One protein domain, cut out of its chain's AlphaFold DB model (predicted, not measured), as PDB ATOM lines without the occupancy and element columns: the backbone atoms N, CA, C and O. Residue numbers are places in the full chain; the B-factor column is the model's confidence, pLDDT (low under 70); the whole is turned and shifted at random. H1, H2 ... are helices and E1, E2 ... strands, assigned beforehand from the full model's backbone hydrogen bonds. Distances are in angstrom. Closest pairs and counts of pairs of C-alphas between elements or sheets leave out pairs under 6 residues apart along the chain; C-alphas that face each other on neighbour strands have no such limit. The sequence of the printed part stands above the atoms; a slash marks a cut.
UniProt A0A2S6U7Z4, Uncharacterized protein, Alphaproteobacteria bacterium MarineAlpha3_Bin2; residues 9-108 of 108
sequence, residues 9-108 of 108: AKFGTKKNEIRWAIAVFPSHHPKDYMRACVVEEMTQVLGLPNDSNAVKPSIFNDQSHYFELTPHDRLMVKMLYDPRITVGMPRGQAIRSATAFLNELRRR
ATOM      1  N   ALA A   9     168.143 161.800 144.516       90.88
ATOM      2  CA  ALA A   9     167.373 163.023 144.388       90.88
ATOM      3  C   ALA A   9     168.122 164.095 143.594       90.88
ATOM      4  O   ALA A   9     169.339 164.266 143.665       90.88
ATOM      5  N   LYS A  10     167.368 164.885 142.832       92.56
ATOM      6  CA  LYS A  10     167.834 166.138 142.235       92.56
ATOM      7  C   LYS A  10     166.797 167.217 142.442       92.56
ATOM      8  O   LYS A  10     165.602 166.971 142.333       92.56
ATOM      9  N   PHE A  11     167.257 168.435 142.668       95.12
ATOM     10  CA  PHE A  11     166.385 169.585 142.817       95.12
ATOM     11  C   PHE A  11     167.009 170.818 142.176       95.12
ATOM     12  O   PHE A  11     168.230 170.961 142.091       95.12
ATOM     13  N   GLY A  12     166.153 171.718 141.708       95.38
ATOM     14  CA  GLY A  12     166.561 173.002 141.157       95.38
ATOM     15  C   GLY A  12     166.305 174.115 142.150       95.38
ATOM     16  O   GLY A  12     165.234 174.178 142.757       95.38
ATOM     17  N   THR A  13     167.265 175.030 142.272       94.94
ATOM     18  CA  THR A  13     167.126 176.199 143.140       94.94
ATOM     19  C   THR A  13     167.104 177.504 142.353       94.94
ATOM     20  O   THR A  13     167.728 177.641 141.301       94.94
ATOM     21  N   LYS A  14     166.381 178.499 142.872       95.94
ATOM     22  CA  LYS A  14     166.434 179.892 142.406       95.94
ATOM     23  C   LYS A  14     166.399 180.809 143.617       95.94
ATOM     24  O   LYS A  14     165.443 180.753 144.375       95.94
ATOM     25  N   LYS A  15     167.413 181.664 143.801       92.81
ATOM     26  CA  LYS A  15     167.515 182.571 144.966       92.81
ATOM     27  C   LYS A  15     167.323 181.844 146.320       92.81
ATOM     28  O   LYS A  15     166.568 182.313 147.157       92.81
ATOM     29  N   ASN A  16     167.996 180.706 146.525       91.31
ATOM     30  CA  ASN A  16     167.893 179.849 147.727       91.31
ATOM     31  C   ASN A  16     166.517 179.197 147.974       91.31
ATOM     32  O   ASN A  16     166.245 178.725 149.073       91.31
ATOM     33  N   GLU A  17     165.643 179.158 146.973       93.31
ATOM     34  CA  GLU A  17     164.368 178.443 147.027       93.31
ATOM     35  C   GLU A  17     164.427 177.200 146.147       93.31
ATOM     36  O   GLU A  17     164.796 177.303 144.975       93.31
ATOM     37  N   ILE A  18     164.028 176.052 146.696       94.62
ATOM     38  CA  ILE A  18     163.791 174.827 145.927       94.62
ATOM     39  C   ILE A  18     162.528 175.035 145.082       94.62
ATOM     40  O   ILE A  18     161.458 175.310 145.615       94.62
ATOM     41  N   ARG A  19     162.659 174.946 143.756       96.19
ATOM     42  CA  ARG A  19     161.566 175.197 142.793       96.19
ATOM     43  C   ARG A  19     160.953 173.927 142.229       96.19
ATOM     44  O   ARG A  19     159.786 173.918 141.857       96.19
ATOM     45  N   TRP A  20     161.760 172.887 142.125       96.12
ATOM     46  CA  TRP A  20     161.355 171.571 141.673       96.12
ATOM     47  C   TRP A  20     162.301 170.551 142.284       96.12
ATOM     48  O   TRP A  20     163.451 170.874 142.595       96.12
ATOM     49  N   ALA A  21     161.815 169.326 142.415       96.12
ATOM     50  CA  ALA A  21     162.602 168.193 142.844       96.12
ATOM     51  C   ALA A  21     162.123 166.923 142.142       96.12
ATOM     52  O   ALA A  21     160.955 166.810 141.770       96.12
ATOM     53  N   ILE A  22     163.043 165.990 141.952       94.81
ATOM     54  CA  ILE A  22     162.822 164.663 141.392       94.81
ATOM     55  C   ILE A  22     163.563 163.698 142.310       94.81
ATOM     56  O   ILE A  22     164.759 163.870 142.520       94.81
ATOM     57  N   ALA A  23     162.862 162.693 142.826       92.75
ATOM     58  CA  ALA A  23     163.458 161.564 143.528       92.75
ATOM     59  C   ALA A  23     163.199 160.299 142.710       92.75
ATOM     60  O   ALA A  23     162.071 160.063 142.264       92.75
ATOM     61  N   VAL A  24     164.248 159.520 142.470       91.56
ATOM     62  CA  VAL A  24     164.189 158.280 141.698       91.56
ATOM     63  C   VAL A  24     164.531 157.127 142.617       91.56
ATOM     64  O   VAL A  24     165.553 157.140 143.300       91.56
ATOM     65  N   PHE A  25     163.670 156.116 142.596       88.88
ATOM     66  CA  PHE A  25     163.831 154.910 143.385       88.88
ATOM     67  C   PHE A  25     163.948 153.705 142.457       88.88
ATOM     68  O   PHE A  25     163.230 153.631 141.453       88.88
ATOM     69  N   PRO A  26     164.823 152.748 142.777       83.19
ATOM     70  CA  PRO A  26     164.938 151.529 141.999       83.19
ATOM     71  C   PRO A  26     163.673 150.679 142.151       83.19
ATOM     72  O   PRO A  26     163.012 150.683 143.187       83.19
ATOM     73  N   SER A  27     163.323 149.916 141.116       83.12
ATOM     74  CA  SER A  27     162.093 149.112 141.134       83.12
ATOM     75  C   SER A  27     162.198 147.845 141.993       83.12
ATOM     76  O   SER A  27     161.168 147.318 142.403       83.12
ATOM     77  N   HIS A  28     163.413 147.350 142.262       80.75
ATOM     78  CA  HIS A  28     163.643 146.058 142.920       80.75
ATOM     79  C   HIS A  28     164.785 146.106 143.940       80.75
ATOM     80  O   HIS A  28     165.940 145.924 143.578       80.75
ATOM     81  N   HIS A  29     164.453 146.270 145.222       83.00
ATOM     82  CA  HIS A  29     165.363 146.085 146.361       83.00
ATOM     83  C   HIS A  29     164.598 145.547 147.583       83.00
ATOM     84  O   HIS A  29     163.363 145.610 147.609       83.00
ATOM     85  N   PRO A  30     165.295 145.036 148.621       88.12
ATOM     86  CA  PRO A  30     164.671 144.705 149.899       88.12
ATOM     87  C   PRO A  30     163.859 145.878 150.467       88.12
ATOM     88  O   PRO A  30     164.247 147.038 150.328       88.12
ATOM     89  N   LYS A  31     162.743 145.574 151.144       86.25
ATOM     90  CA  LYS A  31     161.802 146.591 151.651       86.25
ATOM     91  C   LYS A  31     162.467 147.632 152.553       86.25
ATOM     92  O   LYS A  31     162.164 148.811 152.419       86.25
ATOM     93  N   ASP A  32     163.379 147.210 153.424       84.38
ATOM     94  CA  ASP A  32     164.046 148.119 154.361       84.38
ATOM     95  C   ASP A  32     165.018 149.066 153.648       84.38
ATOM     96  O   ASP A  32     165.093 150.243 153.988       84.38
ATOM     97  N   TYR A  33     165.688 148.592 152.592       83.50
ATOM     98  CA  TYR A  33     166.531 149.440 151.747       83.50
ATOM     99  C   TYR A  33     165.697 150.465 150.975       83.50
ATOM    100  O   TYR A  33     165.999 151.654 150.991       83.50
ATOM    101  N   MET A  34     164.595 150.021 150.360       86.62
ATOM    102  CA  MET A  34     163.648 150.923 149.695       86.62
ATOM    103  C   MET A  34     163.106 151.980 150.653       86.62
ATOM    104  O   MET A  34     162.976 153.144 150.283       86.62
ATOM    105  N   ARG A  35     162.806 151.584 151.893       87.75
ATOM    106  CA  ARG A  35     162.344 152.494 152.937       87.75
ATOM    107  C   ARG A  35     163.403 153.538 153.289       87.75
ATOM    108  O   ARG A  35     163.062 154.714 153.298       87.75
ATOM    109  N   ALA A  36     164.655 153.129 153.510       85.94
ATOM    110  CA  ALA A  36     165.759 154.055 153.764       85.94
ATOM    111  C   ALA A  36     165.928 155.063 152.623       85.94
ATOM    112  O   ALA A  36     165.872 156.260 152.881       85.94
ATOM    113  N   CYS A  37     166.006 154.582 151.375       87.38
ATOM    114  CA  CYS A  37     166.068 155.435 150.187       87.38
ATOM    115  C   CYS A  37     164.916 156.448 150.163       87.38
ATOM    116  O   CYS A  37     165.133 157.640 149.995       87.38
ATOM    117  N   VAL A  38     163.669 156.007 150.360       90.25
ATOM    118  CA  VAL A  38     162.520 156.929 150.368       90.25
ATOM    119  C   VAL A  38     162.656 157.979 151.465       90.25
ATOM    120  O   VAL A  38     162.371 159.145 151.215       90.25
ATOM    121  N   VAL A  39     163.093 157.605 152.665       91.25
ATOM    122  CA  VAL A  39     163.261 158.563 153.765       91.25
ATOM    123  C   VAL A  39     164.380 159.563 153.465       91.25
ATOM    124  O   VAL A  39     164.179 160.764 153.653       91.25
ATOM    125  N   GLU A  40     165.529 159.095 152.990       87.81
ATOM    126  CA  GLU A  40     166.699 159.915 152.670       87.81
ATOM    127  C   GLU A  40     166.389 160.910 151.550       87.81
ATOM    128  O   GLU A  40     166.391 162.122 151.781       87.81
ATOM    129  N   GLU A  41     165.997 160.408 150.378       91.88
ATOM    130  CA  GLU A  41     165.801 161.224 149.180       91.88
ATOM    131  C   GLU A  41     164.672 162.236 149.360       91.88
ATOM    132  O   GLU A  41     164.783 163.395 148.954       91.88
ATOM    133  N   MET A  42     163.583 161.832 150.027       92.75
ATOM    134  CA  MET A  42     162.491 162.754 150.333       92.75
ATOM    135  C   MET A  42     162.948 163.852 151.292       92.75
ATOM    136  O   MET A  42     162.543 165.001 151.141       92.75
ATOM    137  N   THR A  43     163.807 163.548 152.264       92.00
ATOM    138  CA  THR A  43     164.277 164.571 153.207       92.00
ATOM    139  C   THR A  43     165.324 165.492 152.579       92.00
ATOM    140  O   THR A  43     165.321 166.697 152.854       92.00
ATOM    141  N   GLN A  44     166.150 164.983 151.661       90.19
ATOM    142  CA  GLN A  44     167.068 165.806 150.877       90.19
ATOM    143  C   GLN A  44     166.313 166.857 150.050       90.19
ATOM    144  O   GLN A  44     166.633 168.050 150.127       90.19
ATOM    145  N   VAL A  45     165.249 166.461 149.339       93.12
ATOM    146  CA  VAL A  45     164.451 167.400 148.523       93.12
ATOM    147  C   VAL A  45     163.609 168.377 149.343       93.12
ATOM    148  O   VAL A  45     163.215 169.421 148.823       93.12
ATOM    149  N   LEU A  46     163.364 168.088 150.626       92.00
ATOM    150  CA  LEU A  46     162.743 169.033 151.560       92.00
ATOM    151  C   LEU A  46     163.714 170.130 152.031       92.00
ATOM    152  O   LEU A  46     163.276 171.117 152.619       92.00
ATOM    153  N   GLY A  47     165.013 170.011 151.739       90.75
ATOM    154  CA  GLY A  47     166.004 171.055 152.006       90.75
ATOM    155  C   GLY A  47     167.129 170.666 152.962       90.75
ATOM    156  O   GLY A  47     167.840 171.554 153.437       90.75
ATOM    157  N   LEU A  48     167.350 169.368 153.191       90.50
ATOM    158  CA  LEU A  48     168.550 168.835 153.848       90.50
ATOM    159  C   LEU A  48     169.417 168.025 152.859       90.50
ATOM    160  O   LEU A  48     169.577 166.827 153.039       90.50
ATOM    161  N   PRO A  49     169.971 168.641 151.798       85.31
ATOM    162  CA  PRO A  49     170.509 167.906 150.650       85.31
ATOM    163  C   PRO A  49     171.945 167.391 150.809       85.31
ATOM    164  O   PRO A  49     172.526 166.944 149.830       85.31
ATOM    165  N   ASN A  50     172.573 167.582 151.971       82.94
ATOM    166  CA  ASN A  50     173.997 167.295 152.130       82.94
ATOM    167  C   ASN A  50     174.193 166.032 152.957       82.94
ATOM    168  O   ASN A  50     173.785 166.013 154.120       82.94
ATOM    169  N   ASP A  51     174.949 165.090 152.405       78.38
ATOM    170  CA  ASP A  51     175.455 163.934 153.136       78.38
ATOM    171  C   ASP A  51     176.815 164.237 153.775       78.38
ATOM    172  O   ASP A  51     177.607 165.064 153.300       78.38
ATOM    173  N   SER A  52     177.092 163.617 154.921       78.56
ATOM    174  CA  SER A  52     178.349 163.806 155.637       78.56
ATOM    175  C   SER A  52     178.683 162.659 156.584       78.56
ATOM    176  O   SER A  52     178.011 162.421 157.590       78.56
ATOM    177  N   ASN A  53     179.856 162.059 156.368       79.62
ATOM    178  CA  ASN A  53     180.435 161.050 157.263       79.62
ATOM    179  C   ASN A  53     180.702 161.566 158.692       79.62
ATOM    180  O   ASN A  53     180.845 160.765 159.622       79.62
ATOM    181  N   ALA A  54     180.776 162.889 158.879       79.81
ATOM    182  CA  ALA A  54     181.024 163.517 160.173       79.81
ATOM    183  C   ALA A  54     179.763 163.630 161.045       79.81
ATOM    184  O   ALA A  54     179.877 163.774 162.263       79.81
ATOM    185  N   VAL A  55     178.566 163.562 160.455       77.44
ATOM    186  CA  VAL A  55     177.308 163.719 161.195       77.44
ATOM    187  C   VAL A  55     176.887 162.356 161.735       77.44
ATOM    188  O   VAL A  55     176.583 161.436 160.980       77.44
ATOM    189  N   LYS A  56     176.914 162.197 163.061       78.94
ATOM    190  CA  LYS A  56     176.514 160.961 163.748       78.94
ATOM    191  C   LYS A  56     175.694 161.302 164.995       78.94
ATOM    192  O   LYS A  56     176.131 162.159 165.766       78.94
ATOM    193  N   PRO A  57     174.562 160.621 165.248       82.50
ATOM    194  CA  PRO A  57     173.837 159.692 164.365       82.50
ATOM    195  C   PRO A  57     173.038 160.449 163.285       82.50
ATOM    196  O   PRO A  57     172.482 161.497 163.591       82.50
ATOM    197  N   SER A  58     172.972 159.944 162.048       83.38
ATOM    198  CA  SER A  58     172.165 160.543 160.969       83.38
ATOM    199  C   SER A  58     171.948 159.561 159.822       83.38
ATOM    200  O   SER A  58     172.849 158.769 159.549       83.38
ATOM    201  N   ILE A  59     170.785 159.628 159.163       82.44
ATOM    202  CA  ILE A  59     170.538 158.923 157.893       82.44
ATOM    203  C   ILE A  59     171.350 159.516 156.730       82.44
ATOM    204  O   ILE A  59     171.710 158.784 155.825       82.44
ATOM    205  N   PHE A  60     171.739 160.796 156.804       80.06
ATOM    206  CA  PHE A  60     172.592 161.482 155.814       80.06
ATOM    207  C   PHE A  60     174.079 161.134 155.960       80.06
ATOM    208  O   PHE A  60     174.966 161.893 155.574       80.06
ATOM    209  N   ASN A  61     174.387 160.038 156.644       79.56
ATOM    210  CA  ASN A  61     175.742 159.543 156.776       79.56
ATOM    211  C   ASN A  61     175.854 158.274 155.940       79.56
ATOM    212  O   ASN A  61     175.266 157.255 156.302       79.56
ATOM    213  N   ASP A  62     176.662 158.336 154.883       73.31
ATOM    214  CA  ASP A  62     176.874 157.247 153.918       73.31
ATOM    215  C   ASP A  62     177.377 155.942 154.561       73.31
ATOM    216  O   ASP A  62     177.287 154.863 153.977       73.31
ATOM    217  N   GLN A  63     177.937 156.021 155.771       74.06
ATOM    218  CA  GLN A  63     178.421 154.872 156.540       74.06
ATOM    219  C   GLN A  63     177.414 154.377 157.586       74.06
ATOM    220  O   GLN A  63     177.735 153.488 158.381       74.06
ATOM    221  N   SER A  64     176.226 154.973 157.656       69.31
ATOM    222  CA  SER A  64     175.205 154.603 158.628       69.31
ATOM    223  C   SER A  64     174.317 153.457 158.141       69.31
ATOM    224  O   SER A  64     174.205 153.171 156.955       69.31
ATOM    225  N   HIS A  65     173.674 152.782 159.093       73.19
ATOM    226  CA  HIS A  65     172.723 151.696 158.837       73.19
ATOM    227  C   HIS A  65     171.304 152.077 159.288       73.19
ATOM    228  O   HIS A  65     170.542 151.221 159.742       73.19
ATOM    229  N   TYR A  66     170.959 153.368 159.250       80.81
ATOM    230  CA  TYR A  66     169.636 153.835 159.661       80.81
ATOM    231  C   TYR A  66     168.638 153.718 158.510       80.81
ATOM    232  O   TYR A  66     168.896 154.174 157.406       80.81
ATOM    233  N   PHE A  67     167.468 153.143 158.792       85.00
ATOM    234  CA  PHE A  67     166.360 153.063 157.830       85.00
ATOM    235  C   PHE A  67     165.332 154.193 157.997       85.00
ATOM    236  O   PHE A  67     164.350 154.264 157.263       85.00
ATOM    237  N   GLU A  68     165.519 155.041 159.009       89.44
ATOM    238  CA  GLU A  68     164.571 156.053 159.465       89.44
ATOM    239  C   GLU A  68     165.308 157.300 159.948       89.44
ATOM    240  O   GLU A  68     166.454 157.216 160.393       89.44
ATOM    241  N   LEU A  69     164.608 158.441 159.960       90.50
ATOM    242  CA  LEU A  69     165.136 159.671 160.547       90.50
ATOM    243  C   LEU A  69     165.492 159.447 162.019       90.50
ATOM    244  O   LEU A  69     164.620 159.134 162.849       90.50
ATOM    245  N   THR A  70     166.756 159.685 162.350       91.81
ATOM    246  CA  THR A  70     167.245 159.682 163.726       91.81
ATOM    247  C   THR A  70     166.669 160.880 164.498       91.81
ATOM    248  O   THR A  70     166.126 161.819 163.903       91.81
ATOM    249  N   PRO A  71     166.777 160.914 165.838       90.69
ATOM    250  CA  PRO A  71     166.409 162.103 166.606       90.69
ATOM    251  C   PRO A  71     167.140 163.373 166.144       90.69
ATOM    252  O   PRO A  71     166.543 164.451 166.153       90.69
ATOM    253  N   HIS A  72     168.395 163.239 165.700       89.50
ATOM    254  CA  HIS A  72     169.180 164.332 165.132       89.50
ATOM    255  C   HIS A  72     168.548 164.840 163.830       89.50
ATOM    256  O   HIS A  72     168.276 166.032 163.705       89.50
ATOM    257  N   ASP A  73     168.234 163.942 162.894       91.25
ATOM    258  CA  ASP A  73     167.650 164.318 161.599       91.25
ATOM    259  C   ASP A  73     166.289 164.996 161.784       91.25
ATOM    260  O   ASP A  73     166.011 166.048 161.208       91.25
ATOM    261  N   ARG A  74     165.451 164.455 162.678       92.31
ATOM    262  CA  ARG A  74     164.152 165.054 163.025       92.31
ATOM    263  C   ARG A  74     164.310 166.455 163.602       92.31
ATOM    264  O   ARG A  74     163.464 167.312 163.348       92.31
ATOM    265  N   LEU A  75     165.361 166.694 164.386       92.00
ATOM    266  CA  LEU A  75     165.657 168.019 164.916       92.00
ATOM    267  C   LEU A  75     166.060 168.987 163.799       92.00
ATOM    268  O   LEU A  75     165.561 170.111 163.775       92.00
ATOM    269  N   MET A  76     166.897 168.548 162.857       91.81
ATOM    270  CA  MET A  76     167.282 169.359 161.699       91.81
ATOM    271  C   MET A  76     166.077 169.724 160.832       91.81
ATOM    272  O   MET A  76     165.933 170.888 160.467       91.81
ATOM    273  N   VAL A  77     165.174 168.773 160.565       93.25
ATOM    274  CA  VAL A  77     163.933 169.037 159.813       93.25
ATOM    275  C   VAL A  77     163.048 170.035 160.562       93.25
ATOM    276  O   VAL A  77     162.606 171.020 159.979       93.25
ATOM    277  N   LYS A  78     162.826 169.846 161.870       94.00
ATOM    278  CA  LYS A  78     162.041 170.798 162.681       94.00
ATOM    279  C   LYS A  78     162.633 172.205 162.664       94.00
ATOM    280  O   LYS A  78     161.885 173.168 162.585       94.00
ATOM    281  N   MET A  79     163.956 172.307 162.737       94.50
ATOM    282  CA  MET A  79     164.668 173.578 162.682       94.50
ATOM    283  C   MET A  79     164.539 174.238 161.308       94.50
ATOM    284  O   MET A  79     164.280 175.433 161.246       94.50
ATOM    285  N   LEU A  80     164.688 173.473 160.220       94.06
ATOM    286  CA  LEU A  80     164.545 173.960 158.843       94.06
ATOM    287  C   LEU A  80     163.148 174.541 158.578       94.06
ATOM    288  O   LEU A  80     163.029 175.537 157.871       94.06
ATOM    289  N   TYR A  81     162.119 173.934 159.169       94.62
ATOM    290  CA  TYR A  81     160.720 174.354 159.059       94.62
ATOM    291  C   TYR A  81     160.239 175.220 160.234       94.62
ATOM    292  O   TYR A  81     159.034 175.416 160.405       94.62
ATOM    293  N   ASP A  82     161.152 175.753 161.051       96.31
ATOM    294  CA  ASP A  82     160.790 176.753 162.053       96.31
ATOM    295  C   ASP A  82     160.199 177.994 161.347       96.31
ATOM    296  O   ASP A  82     160.769 178.443 160.351       96.31
ATOM    297  N   PRO A  83     159.099 178.596 161.843       95.88
ATOM    298  CA  PRO A  83     158.442 179.732 161.185       95.88
ATOM    299  C   PRO A  83     159.340 180.952 160.923       95.88
ATOM    300  O   PRO A  83     159.000 181.804 160.102       95.88
ATOM    301  N   ARG A  84     160.476 181.068 161.623       96.38
ATOM    302  CA  ARG A  84     161.475 182.128 161.418       96.38
ATOM    303  C   ARG A  84     162.380 181.873 160.217       96.38
ATOM    304  O   ARG A  84     163.116 182.782 159.834       96.38
ATOM    305  N   ILE A  85     162.395 180.663 159.665       96.50
ATOM    306  CA  ILE A  85     163.117 180.318 158.442       96.50
ATOM    307  C   ILE A  85     162.120 180.352 157.290       96.50
ATOM    308  O   ILE A  85     161.175 179.574 157.223       96.50
ATOM    309  N   THR A  86     162.335 181.284 156.368       95.25
ATOM    310  CA  THR A  86     161.480 181.462 155.198       95.25
ATOM    311  C   THR A  86     162.188 180.998 153.936       95.25
ATOM    312  O   THR A  86     163.417 181.001 153.824       95.25
ATOM    313  N   VAL A  87     161.391 180.594 152.952       94.56
ATOM    314  CA  VAL A  87     161.879 180.174 151.641       94.56
ATOM    315  C   VAL A  87     162.698 181.297 150.993       94.56
ATOM    316  O   VAL A  87     162.285 182.456 150.985       94.56
ATOM    317  N   GLY A  88     163.876 180.961 150.460       94.12
ATOM    318  CA  GLY A  88     164.778 181.930 149.831       94.12
ATOM    319  C   GLY A  88     165.617 182.769 150.805       94.12
ATOM    320  O   GLY A  88     166.414 183.605 150.369       94.12
ATOM    321  N   MET A  89     165.483 182.548 152.119       95.75
ATOM    322  CA  MET A  89     166.242 183.274 153.137       95.75
ATOM    323  C   MET A  89     167.763 183.151 152.903       95.75
ATOM    324  O   MET A  89     168.274 182.052 152.672       95.75
ATOM    325  N   PRO A  90     168.536 184.255 152.981       95.06
ATOM    326  CA  PRO A  90     169.989 184.187 152.881       95.06
ATOM    327  C   PRO A  90     170.582 183.280 153.962       95.06
ATOM    328  O   PRO A  90     170.213 183.386 155.132       95.06
ATOM    329  N   ARG A  91     171.572 182.456 153.596       93.12
ATOM    330  CA  ARG A  91     172.214 181.471 154.488       93.12
ATOM    331  C   ARG A  91     172.553 182.027 155.876       93.12
ATOM    332  O   ARG A  91     172.264 181.390 156.880       93.12
ATOM    333  N   GLY A  92     173.141 183.222 155.948       96.44
ATOM    334  CA  GLY A  92     173.517 183.836 157.225       96.44
ATOM    335  C   GLY A  92     172.326 184.193 158.124       96.44
ATOM    336  O   GLY A  92     172.446 184.114 159.342       96.44
ATOM    337  N   GLN A  93     171.179 184.562 157.548       97.06
ATOM    338  CA  GLN A  93     169.946 184.796 158.307       97.06
ATOM    339  C   GLN A  93     169.355 183.470 158.791       97.06
ATOM    340  O   GLN A  93     169.062 183.341 159.976       97.06
ATOM    341  N   ALA A  94     169.299 182.465 157.912       95.62
ATOM    342  CA  ALA A  94     168.796 181.136 158.252       95.62
ATOM    343  C   ALA A  94     169.604 180.493 159.389       95.62
ATOM    344  O   ALA A  94     169.019 179.987 160.340       95.62
ATOM    345  N   ILE A  95     170.941 180.594 159.358       95.12
ATOM    346  CA  ILE A  95     171.812 180.084 160.433       95.12
ATOM    347  C   ILE A  95     171.518 180.776 161.770       95.12
ATOM    348  O   ILE A  95     171.513 180.118 162.810       95.12
ATOM    349  N   ARG A  96     171.244 182.087 161.770       97.19
ATOM    350  CA  ARG A  96     170.881 182.807 163.000       97.19
ATOM    351  C   ARG A  96     169.540 182.338 163.561       97.19
ATOM    352  O   ARG A  96     169.474 182.053 164.755       97.19
ATOM    353  N   SER A  97     168.511 182.208 162.722       97.00
ATOM    354  CA  SER A  97     167.200 181.674 163.124       97.00
ATOM    355  C   SER A  97     167.312 180.238 163.653       97.00
ATOM    356  O   SER A  97     166.812 179.938 164.734       97.00
ATOM    357  N   ALA A  98     168.058 179.383 162.950       94.94
ATOM    358  CA  ALA A  98     168.366 178.014 163.356       94.94
ATOM    359  C   ALA A  98     169.070 177.954 164.726       94.94
ATOM    360  O   ALA A  98     168.691 177.186 165.607       94.94
ATOM    361  N   THR A  99     170.062 178.818 164.947       95.25
ATOM    362  CA  THR A  99     170.793 178.893 166.223       95.25
ATOM    363  C   THR A  99     169.886 179.358 167.364       95.25
ATOM    364  O   THR A  99     169.974 178.839 168.477       95.25
ATOM    365  N   ALA A 100     168.993 180.318 167.103       95.56
ATOM    366  CA  ALA A 100     168.006 180.769 168.081       95.56
ATOM    367  C   ALA A 100     167.051 179.631 168.483       95.56
ATOM    368  O   ALA A 100     166.875 179.390 169.678       95.56
ATOM    369  N   PHE A 101     166.538 178.875 167.508       95.38
ATOM    370  CA  PHE A 101     165.721 177.681 167.742       95.38
ATOM    371  C   PHE A 101     166.434 176.643 168.621       95.38
ATOM    372  O   PHE A 101     165.876 176.173 169.614       95.38
ATOM    373  N   LEU A 102     167.695 176.319 168.313       93.19
ATOM    374  CA  LEU A 102     168.475 175.360 169.105       93.19
ATOM    375  C   LEU A 102     168.697 175.837 170.548       93.19
ATOM    376  O   LEU A 102     168.600 175.045 171.486       93.19
ATOM    377  N   ASN A 103     168.961 177.130 170.745       94.50
ATOM    378  CA  ASN A 103     169.131 177.708 172.078       94.50
ATOM    379  C   ASN A 103     167.847 177.656 172.912       94.50
ATOM    380  O   ASN A 103     167.919 177.461 174.124       94.50
ATOM    381  N   GLU A 104     166.684 177.832 172.287       93.56
ATOM    382  CA  GLU A 104     165.382 177.691 172.944       93.56
ATOM    383  C   GLU A 104     165.106 176.245 173.336       93.56
ATOM    384  O   GLU A 104     164.661 175.995 174.454       93.56
ATOM    385  N   LEU A 105     165.412 175.294 172.450       90.94
ATOM    386  CA  LEU A 105     165.229 173.878 172.739       90.94
ATOM    387  C   LEU A 105     166.122 173.414 173.894       90.94
ATOM    388  O   LEU A 105     165.648 172.694 174.760       90.94
ATOM    389  N   ARG A 106     167.383 173.866 173.951       87.19
ATOM    390  CA  ARG A 106     168.324 173.520 175.035       87.19
ATOM    391  C   ARG A 106     167.898 174.051 176.410       87.19
ATOM    392  O   ARG A 106     168.427 173.607 177.422       87.19
ATOM    393  N   ARG A 107     167.018 175.053 176.456       86.81
ATOM    394  CA  ARG A 107     166.506 175.648 177.705       86.81
ATOM    395  C   ARG A 107     165.257 174.943 178.242       86.81
ATOM    396  O   ARG A 107     164.787 175.335 179.306       86.81
ATOM    397  N   ARG A 108     164.704 173.984 177.499       77.00
ATOM    398  CA  ARG A 108     163.580 173.140 177.915       77.00
ATOM    399  C   ARG A 108     164.103 171.827 178.472       77.00
ATOM    400  O   ARG A 108     163.449 171.323 179.404       77.00
TER     401      ARG A 108
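This is residues 9 to 108 of the 108 residues of an uncharacterized protein of Alphaproteobacteria bacterium MarineAlpha3_Bin2 (UniProt A0A2S6U7Z4). A two-stranded hairpin, E1 and E2, lies over the later part of helix H1; H2 comes next on the other side of H1, running much the same way but only close to it, and H3 stands steeply to H2 beyond its last residues. The contacts between the helices are few, and the long stretch of residues 46 to 70, with no named element, loops between H1 and H2. The printed part has 100 residues, with two named strands and three named helices in the order E1, E2, H1, H2, H3; the sheet, E1 - E2, is antiparallel, and the class is mixed, helices and strands. The whole is only just compact, close to loose, with a radius of gyration of the C-alphas of 14.7 A and spans of 42 by 34 by 21 A.

E1 covers residues 9 to 14, 17.0 A from first to last C-alpha, and begins with C-alpha 9 at (167.373, 163.023, 144.388). E2 covers residues 17 to 24, 20.9 A, and bends by 54 degrees at residue 20. H1 covers residues 31 to 45, 21.2 A, with C-alpha 31 at (161.802, 146.591, 151.651). H2 covers residues 71 to 80, 14.3 A. H3 covers residues 91 to 105, 21.0 A, and ends with C-alpha 105 at (165.229, 173.878, 172.739).

E1 and E2 form a hairpin, antiparallel at 164 degrees. N 10 and O 22 are 2.8 A apart, and N 19 and O 12 are 2.9 A apart, both within hydrogen-bond range. The closest C-alphas of E2 and H1 are those of Ala 21 and Val 45, 6.0 A apart. Those of E1 and H1 are Ala 9 and Glu 41, 5.4 A apart. H1 and H2 are close but not clearly touching, the closest C-alphas being those of Thr 43 and Val 77 at 8.0 A. They run the same way at a shallow tilt of 28 degrees. H2 and H3 touch, the closest C-alphas being those of Met 79 and Ala 98 at 5.8 A; H3 does so with residues 98 to 102 alone. They run opposite ways at a steep tilt of 53 degrees. H3 is apart from E1, E2 and H1. In H1, H2 and H3 every O i to N i+4 pair is within hydrogen-bond range.

The two C-alphas farthest apart are those of His 28 and Arg 107, 45.8 A. The printed part has no cut and ends at residue 108, the chain's last residue. The link from H1 to H2, with 25 residues, is long; E1 to E2 is tight, and E2 to H1 and H2 to H3 are short. The mean pLDDT of the printed part is 89.5, and residue 64 is under 70.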